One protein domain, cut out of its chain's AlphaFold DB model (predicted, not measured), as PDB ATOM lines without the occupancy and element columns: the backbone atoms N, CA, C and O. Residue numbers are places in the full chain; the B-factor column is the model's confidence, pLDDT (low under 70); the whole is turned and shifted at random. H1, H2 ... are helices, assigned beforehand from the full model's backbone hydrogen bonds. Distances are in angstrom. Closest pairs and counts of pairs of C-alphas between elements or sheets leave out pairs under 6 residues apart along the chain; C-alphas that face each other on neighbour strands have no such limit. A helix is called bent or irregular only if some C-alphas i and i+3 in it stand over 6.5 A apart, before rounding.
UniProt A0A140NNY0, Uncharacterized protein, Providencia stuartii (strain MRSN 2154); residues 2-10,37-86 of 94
ATOM      1  N   SER A   2     218.918 224.942  78.694       44.41
ATOM      2  CA  SER A   2     218.236 224.511  79.922       44.41
ATOM      3  C   SER A   2     218.907 223.250  80.478       44.41
ATOM      4  O   SER A   2     218.869 222.226  79.804       44.41
ATOM      5  N   ASP A   3     219.482 223.325  81.684       61.03
ATOM      6  CA  ASP A   3     220.177 222.243  82.419       61.03
ATOM      7  C   ASP A   3     219.235 221.112  82.880       61.03
ATOM      8  O   ASP A   3     219.429 220.480  83.917       61.03
ATOM      9  N   LYS A   4     218.139 220.886  82.154       76.56
ATOM     10  CA  LYS A   4     217.088 219.945  82.529       76.56
ATOM     11  C   LYS A   4     216.991 218.836  81.504       76.56
ATOM     12  O   LYS A   4     216.977 219.085  80.298       76.56
ATOM     13  N   LEU A   5     216.887 217.615  82.020       89.38
ATOM     14  CA  LEU A   5     216.569 216.440  81.224       89.38
ATOM     15  C   LEU A   5     215.231 216.650  80.487       89.38
ATOM     16  O   LEU A   5     214.328 217.276  81.046       89.38
ATOM     17  N   PRO A   6     215.084 216.121  79.260       92.75
ATOM     18  CA  PRO A   6     213.810 216.106  78.549       92.75
ATOM     19  C   PRO A   6     212.687 215.442  79.363       92.75
ATOM     20  O   PRO A   6     212.925 214.452  80.055       92.75
ATOM     21  N   ASP A   7     211.452 215.934  79.224       93.69
ATOM     22  CA  ASP A   7     210.291 215.454  79.994       93.69
ATOM     23  C   ASP A   7     210.022 213.954  79.821       93.69
ATOM     24  O   ASP A   7     209.647 213.271  80.774       93.69
ATOM     25  N   GLU A   8     210.241 213.417  78.619       93.62
ATOM     26  CA  GLU A   8     210.096 211.982  78.347       93.62
ATOM     27  C   GLU A   8     211.070 211.142  79.183       93.62
ATOM     28  O   GLU A   8     210.688 210.114  79.735       93.62
ATOM     29  N   ILE A   9     212.297 211.632  79.357       94.81
ATOM     30  CA  ILE A   9     213.346 210.971  80.131       94.81
ATOM     31  C   ILE A   9     213.040 211.086  81.619       94.81
ATOM     32  O   ILE A   9     213.166 210.102  82.344       94.81
ATOM     33  N   LEU A  10     212.584 212.257  82.076       94.06
ATOM     34  CA  LEU A  10     212.126 212.448  83.453       94.06
ATOM     35  C   LEU A  10     210.969 211.506  83.794       94.06
ATOM     36  O   LEU A  10     210.965 210.891  84.859       94.06
ATOM     37  N   SER A  37     232.649 210.054  77.085       95.69
ATOM     38  CA  SER A  37     233.407 211.232  77.507       95.69
ATOM     39  C   SER A  37     234.220 211.831  76.364       95.69
ATOM     40  O   SER A  37     234.208 213.045  76.165       95.69
ATOM     41  N   ARG A  38     234.826 210.989  75.517       95.00
ATOM     42  CA  ARG A  38     235.532 211.437  74.307       95.00
ATOM     43  C   ARG A  38     234.626 212.160  73.305       95.00
ATOM     44  O   ARG A  38     235.078 213.100  72.659       95.00
ATOM     45  N   ILE A  39     233.387 211.701  73.125       95.06
ATOM     46  CA  ILE A  39     232.443 212.265  72.144       95.06
ATOM     47  C   ILE A  39     231.790 213.543  72.676       95.06
ATOM     48  O   ILE A  39     231.638 214.508  71.929       95.06
ATOM     49  N   TYR A  40     231.388 213.541  73.946       93.12
ATOM     50  CA  TYR A  40     230.607 214.616  74.554       93.12
ATOM     51  C   TYR A  40     231.467 215.668  75.262       93.12
ATOM     52  O   TYR A  40     230.955 216.734  75.590       93.12
ATOM     53  N   GLY A  41     232.762 215.404  75.463       93.56
ATOM     54  CA  GLY A  41     233.694 216.335  76.101       93.56
ATOM     55  C   GLY A  41     233.438 216.540  77.596       93.56
ATOM     56  O   GLY A  41     233.859 217.558  78.135       93.56
ATOM     57  N   VAL A  42     232.743 215.602  78.245       92.88
ATOM     58  CA  VAL A  42     232.408 215.641  79.674       92.88
ATOM     59  C   VAL A  42     232.889 214.365  80.354       92.88
ATOM     60  O   VAL A  42     232.678 213.262  79.847       92.88
ATOM     61  N   ASP A  43     233.524 214.495  81.512       91.25
ATOM     62  CA  ASP A  43     234.110 213.367  82.235       91.25
ATOM     63  C   ASP A  43     233.267 212.972  83.442       91.25
ATOM     64  O   ASP A  43     232.652 213.817  84.098       91.25
ATOM     65  N   LEU A  44     233.268 211.674  83.762       87.12
ATOM     66  CA  LEU A  44     232.682 211.208  85.013       87.12
ATOM     67  C   LEU A  44     233.398 211.920  86.177       87.12
ATOM     68  O   LEU A  44     234.635 211.887  86.233       87.12
ATOM     69  N   PRO A  45     232.667 212.548  87.116       85.62
ATOM     70  CA  PRO A  45     233.280 213.313  88.191       85.62
ATOM     71  C   PRO A  45     234.304 212.482  88.963       85.62
ATOM     72  O   PRO A  45     234.028 211.363  89.410       85.62
ATOM     73  N   ARG A  46     235.505 213.040  89.145       84.12
ATOM     74  CA  ARG A  46     236.582 212.339  89.851       84.12
ATOM     75  C   ARG A  46     236.180 212.047  91.295       84.12
ATOM     76  O   ARG A  46     235.585 212.881  91.979       84.12
ATOM     77  N   LYS A  47     236.611 210.896  91.818       84.88
ATOM     78  CA  LYS A  47     236.606 210.683  93.271       84.88
ATOM     79  C   LYS A  47     237.650 211.615  93.910       84.88
ATOM     80  O   LYS A  47     238.769 211.698  93.397       84.88
ATOM     81  N   PRO A  48     237.323 212.327  95.003       87.00
ATOM     82  CA  PRO A  48     238.307 213.121  95.729       87.00
ATOM     83  C   PRO A  48     239.474 212.246  96.190       87.00
ATOM     84  O   PRO A  48     239.264 211.157  96.721       87.00
ATOM     85  N   THR A  49     240.704 212.723  96.011       90.62
ATOM     86  CA  THR A  49     241.915 211.984  96.409       90.62
ATOM     87  C   THR A  49     242.282 212.186  97.880       90.62
ATOM     88  O   THR A  49     243.115 211.457  98.411       90.62
ATOM     89  N   SER A  50     241.663 213.158  98.561       93.81
ATOM     90  CA  SER A  50     241.809 213.375 100.001       93.81
ATOM     91  C   SER A  50     240.558 214.025 100.615       93.81
ATOM     92  O   SER A  50     239.792 214.674  99.892       93.81
ATOM     93  N   PRO A  51     240.364 213.925 101.945       93.50
ATOM     94  CA  PRO A  51     239.265 214.602 102.639       93.50
ATOM     95  C   PRO A  51     239.275 216.126 102.478       93.50
ATOM     96  O   PRO A  51     238.217 216.729 102.342       93.50
ATOM     97  N   LEU A  52     240.456 216.756 102.435       95.06
ATOM     98  CA  LEU A  52     240.572 218.206 102.232       95.06
ATOM     99  C   LEU A  52     240.054 218.623 100.854       95.06
ATOM    100  O   LEU A  52     239.315 219.595 100.745       95.06
ATOM    101  N   ILE A  53     240.399 217.861  99.815       91.00
ATOM    102  CA  ILE A  53     239.888 218.099  98.461       91.00
ATOM    103  C   ILE A  53     238.371 217.906  98.430       91.00
ATOM    104  O   ILE A  53     237.678 218.742  97.867       91.00
ATOM    105  N   ALA A  54     237.846 216.872  99.096       89.69
ATOM    106  CA  ALA A  54     236.401 216.667  99.192       89.69
ATOM    107  C   ALA A  54     235.685 217.860  99.853       89.69
ATOM    108  O   ALA A  54     234.650 218.294  99.360       89.69
ATOM    109  N   MET A  55     236.250 218.420 100.931       92.25
ATOM    110  CA  MET A  55     235.694 219.604 101.600       92.25
ATOM    111  C   MET A  55     235.703 220.844 100.700       92.25
ATOM    112  O   MET A  55     234.746 221.611 100.719       92.25
ATOM    113  N   VAL A  56     236.768 221.051  99.920       91.81
ATOM    114  CA  VAL A  56     236.866 222.178  98.977       91.81
ATOM    115  C   VAL A  56     235.892 222.003  97.811       91.81
ATOM    116  O   VAL A  56     235.180 222.947  97.470       91.81
ATOM    117  N   ASP A  57     235.826 220.804  97.226       90.62
ATOM    118  CA  ASP A  57     234.915 220.480  96.123       90.62
ATOM    119  C   ASP A  57     233.443 220.697  96.544       90.62
ATOM    120  O   ASP A  57     232.647 221.213  95.760       90.62
ATOM    121  N   GLU A  58     233.096 220.357  97.792       88.00
ATOM    122  CA  GLU A  58     231.772 220.593  98.385       88.00
ATOM    123  C   GLU A  58     231.517 222.087  98.641       88.00
ATOM    124  O   GLU A  58     230.520 222.638  98.183       88.00
ATOM    125  N   ALA A  59     232.438 222.776  99.324       92.31
ATOM    126  CA  ALA A  59     232.275 224.185  99.693       92.31
ATOM    127  C   ALA A  59     232.175 225.127  98.482       92.31
ATOM    128  O   ALA A  59     231.628 226.224  98.589       92.31
ATOM    129  N   THR A  60     232.721 224.714  97.338       90.25
ATOM    130  CA  THR A  60     232.676 225.466  96.078       90.25
ATOM    131  C   THR A  60     231.519 225.053  95.165       90.25
ATOM    132  O   THR A  60     231.313 225.698  94.140       90.25
ATOM    133  N   GLY A  61     230.783 223.983  95.494       86.81
ATOM    134  CA  GLY A  61     229.773 223.386  94.613       86.81
ATOM    135  C   GLY A  61     230.354 222.730  93.353       86.81
ATOM    136  O   GLY A  61     229.609 222.312  92.467       86.81
ATOM    137  N   PHE A  62     231.684 222.614  93.258       85.88
ATOM    138  CA  PHE A  62     232.376 222.057  92.097       85.88
ATOM    139  C   PHE A  62     231.915 220.630  91.803       85.88
ATOM    140  O   PHE A  62     231.677 220.274  90.649       85.88
ATOM    141  N   ARG A  63     231.728 219.824  92.855       82.88
ATOM    142  CA  ARG A  63     231.243 218.452  92.714       82.88
ATOM    143  C   ARG A  63     229.853 218.419  92.086       82.88
ATOM    144  O   ARG A  63     229.667 217.754  91.077       82.88
ATOM    145  N   GLU A  64     228.893 219.144  92.649       86.25
ATOM    146  CA  GLU A  64     227.523 219.189  92.129       86.25
ATOM    147  C   GLU A  64     227.492 219.633  90.660       86.25
ATOM    148  O   GLU A  64     226.832 219.000  89.838       86.25
ATOM    149  N   HIS A  65     228.271 220.659  90.309       87.44
ATOM    150  CA  HIS A  65     228.375 221.136  88.933       87.44
ATOM    151  C   HIS A  65     228.877 220.053  87.967       87.44
ATOM    152  O   HIS A  65     228.232 219.814  86.947       87.44
ATOM    153  N   GLN A  66     229.962 219.347  88.312       87.00
ATOM    154  CA  GLN A  66     230.488 218.257  87.481       87.00
ATOM    155  C   GLN A  66     229.491 217.102  87.334       87.00
ATOM    156  O   GLN A  66     229.334 216.546  86.249       87.00
ATOM    157  N   PHE A  67     228.814 216.728  88.424       89.56
ATOM    158  CA  PHE A  67     227.779 215.695  88.385       89.56
ATOM    159  C   PHE A  67     226.633 216.112  87.459       89.56
ATOM    160  O   PHE A  67     226.232 215.330  86.598       89.56
ATOM    161  N   ASN A  68     226.148 217.346  87.581       90.19
ATOM    162  CA  ASN A  68     225.084 217.858  86.727       90.19
ATOM    163  C   ASN A  68     225.501 217.874  85.253       90.19
ATOM    164  O   ASN A  68     224.762 217.371  84.411       90.19
ATOM    165  N   GLU A  69     226.689 218.381  84.930       91.12
ATOM    166  CA  GLU A  69     227.197 218.425  83.554       91.12
ATOM    167  C   GLU A  69     227.306 217.023  82.936       91.12
ATOM    168  O   GLU A  69     226.798 216.778  81.840       91.12
ATOM    169  N   PHE A  70     227.880 216.064  83.666       93.88
ATOM    170  CA  PHE A  70     227.996 214.692  83.184       93.88
ATOM    171  C   PHE A  70     226.624 214.032  82.997       93.88
ATOM    172  O   PHE A  70     226.320 213.526  81.917       93.88
ATOM    173  N   PHE A  71     225.765 214.038  84.022       94.12
ATOM    174  CA  PHE A  71     224.504 213.291  83.990       94.12
ATOM    175  C   PHE A  71     223.444 213.912  83.075       94.12
ATOM    176  O   PHE A  71     222.648 213.174  82.488       94.12
ATOM    177  N   THR A  72     223.461 215.233  82.875       94.00
ATOM    178  CA  THR A  72     222.584 215.894  81.894       94.00
ATOM    179  C   THR A  72     222.920 215.513  80.452       94.00
ATOM    180  O   THR A  72     222.027 215.533  79.608       94.00
ATOM    181  N   ALA A  73     224.155 215.092  80.167       94.88
ATOM    182  CA  ALA A  73     224.545 214.539  78.871       94.88
ATOM    183  C   ALA A  73     224.422 213.002  78.815       94.88
ATOM    184  O   ALA A  73     223.947 212.449  77.817       94.88
ATOM    185  N   PHE A  74     224.805 212.310  79.890       96.44
ATOM    186  CA  PHE A  74     224.898 210.852  79.934       96.44
ATOM    187  C   PHE A  74     223.530 210.171  79.941       96.44
ATOM    188  O   PHE A  74     223.298 209.253  79.155       96.44
ATOM    189  N   ILE A  75     222.582 210.638  80.759       96.56
ATOM    190  CA  ILE A  75     221.253 210.011  80.844       96.56
ATOM    191  C   ILE A  75     220.520 210.084  79.490       96.56
ATOM    192  O   ILE A  75     220.012 209.055  79.040       96.56
ATOM    193  N   PRO A  76     220.503 211.223  78.761       96.50
ATOM    194  CA  PRO A  76     219.925 211.269  77.417       96.50
ATOM    195  C   PRO A  76     220.660 210.442  76.368       96.50
ATOM    196  O   PRO A  76     220.046 210.022  75.383       96.50
ATOM    197  N   PHE A  77     221.967 210.239  76.531       96.69
ATOM    198  CA  PHE A  77     222.722 209.318  75.691       96.69
ATOM    199  C   PHE A  77     222.262 207.875  75.930       96.69
ATOM    200  O   PHE A  77     221.835 207.218  74.980       96.69
ATOM    201  N   VAL A  78     222.235 207.414  77.184       97.19
ATOM    202  CA  VAL A  78     221.780 206.058  77.537       97.19
ATOM    203  C   VAL A  78     220.331 205.835  77.105       97.19
ATOM    204  O   VAL A  78     220.024 204.810  76.495       97.19
ATOM    205  N   TYR A  79     219.447 206.810  77.337       96.56
ATOM    206  CA  TYR A  79     218.048 206.729  76.919       96.56
ATOM    207  C   TYR A  79     217.915 206.437  75.416       96.56
ATOM    208  O   TYR A  79     217.217 205.514  75.003       96.56
ATOM    209  N   ARG A  80     218.626 207.201  74.579       95.81
ATOM    210  CA  ARG A  80     218.489 207.110  73.120       95.81
ATOM    211  C   ARG A  80     219.256 205.945  72.508       95.81
ATOM    212  O   ARG A  80     218.753 205.315  71.586       95.81
ATOM    213  N   CYS A  81     220.467 205.688  72.986       95.69
ATOM    214  CA  CYS A  81     221.389 204.751  72.350       95.69
ATOM    215  C   CYS A  81     221.324 203.339  72.935       95.69
ATOM    216  O   CYS A  81     221.794 202.408  72.286       95.69
ATOM    217  N   VAL A  82     220.755 203.171  74.131       95.12
ATOM    218  CA  VAL A  82     220.705 201.876  74.823       95.12
ATOM    219  C   VAL A  82     219.266 201.499  75.155       95.12
ATOM    220  O   VAL A  82     218.782 200.468  74.695       95.12
ATOM    221  N   TRP A  83     218.552 202.350  75.895       95.19
ATOM    222  CA  TRP A  83     217.208 202.035  76.381       95.19
ATOM    223  C   TRP A  83     216.189 201.863  75.252       95.19
ATOM    224  O   TRP A  83     215.586 200.799  75.151       95.19
ATOM    225  N   LEU A  84     216.011 202.868  74.385       94.31
ATOM    226  CA  LEU A  84     215.027 202.795  73.296       94.31
ATOM    227  C   LEU A  84     215.246 201.577  72.374       94.31
ATOM    228  O   LEU A  84     214.265 200.874  72.117       94.31
ATOM    229  N   PRO A  85     216.479 201.258  71.921       93.94
ATOM    230  CA  PRO A  85     216.741 200.034  71.167       93.94
ATOM    231  C   PRO A  85     216.332 198.766  71.919       93.94
ATOM    232  O   PRO A  85     215.523 197.991  71.411       93.94
ATOM    233  N   LEU A  86     216.810 198.582  73.153       89.38
ATOM    234  CA  LEU A  86     216.515 197.383  73.938       89.38
ATOM    235  C   LEU A  86     215.017 197.233  74.247       89.38
ATOM    236  O   LEU A  86     214.491 196.118  74.237       89.38
TER     237      LEU A  86
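AT A GLANCE: This is residues 2 to 10 and 37 to 86 of the 94 residues of an uncharacterized protein of Providencia stuartii (strain MRSN 2154) (UniProt A0A140NNY0). One long helix, H4, makes the long axis, and the shorter H3 turns across its first end to make an L. Residues 41 to 50 run alongside H4, and two single-turn helices, H1 and H2, lie near it farther along. The 59 printed residues, with four named helices in the order H1 H2 H3 H4 and no named strand, are all helix in class, loose, with a radius of gyration of the C-alphas of 14.1 A and spans of 43 by 22 by 18 A.

HOW THE PARTS SIT: H1, residues 7 to 10, only just touches residues 75 to 79 of H4, residues 62 to 86, with 3 pairs of C-alphas within 8 A; the closest, Ile 9 and Tyr 79, are 7.1 A apart. H2, residues 37 to 40, is close but not clearly touching H4, closest at C-alphas 40 and 73, 7.4 A. H3, residues 51 to 59, is close but not clearly touching H4, closest at C-alphas 57 and 63, 5.4 A, and about perpendicular at 85 degrees. Every O i to N i+4 pair is within hydrogen-bond range in H3, 16 of 21 in H4; H1 and H2 are too short for one.

IN THESE COORDINATES: H1 begins at C-alpha 7 (210.291, 215.454, 79.994). H3 is 12.2 A long. H4, 34.5 A, has a kink of 32 degrees near residue 78, is only just irregular, with C-alphas 81 and 84 6.7 A apart, and ends at C-alpha 86 (216.515, 197.383, 73.938).

THE WHOLE: Residues 11 to 36 are not printed; C-alphas 10 and 37 are 22.1 A apart across the cut. Residues 2 to 3 are under pLDDT 70.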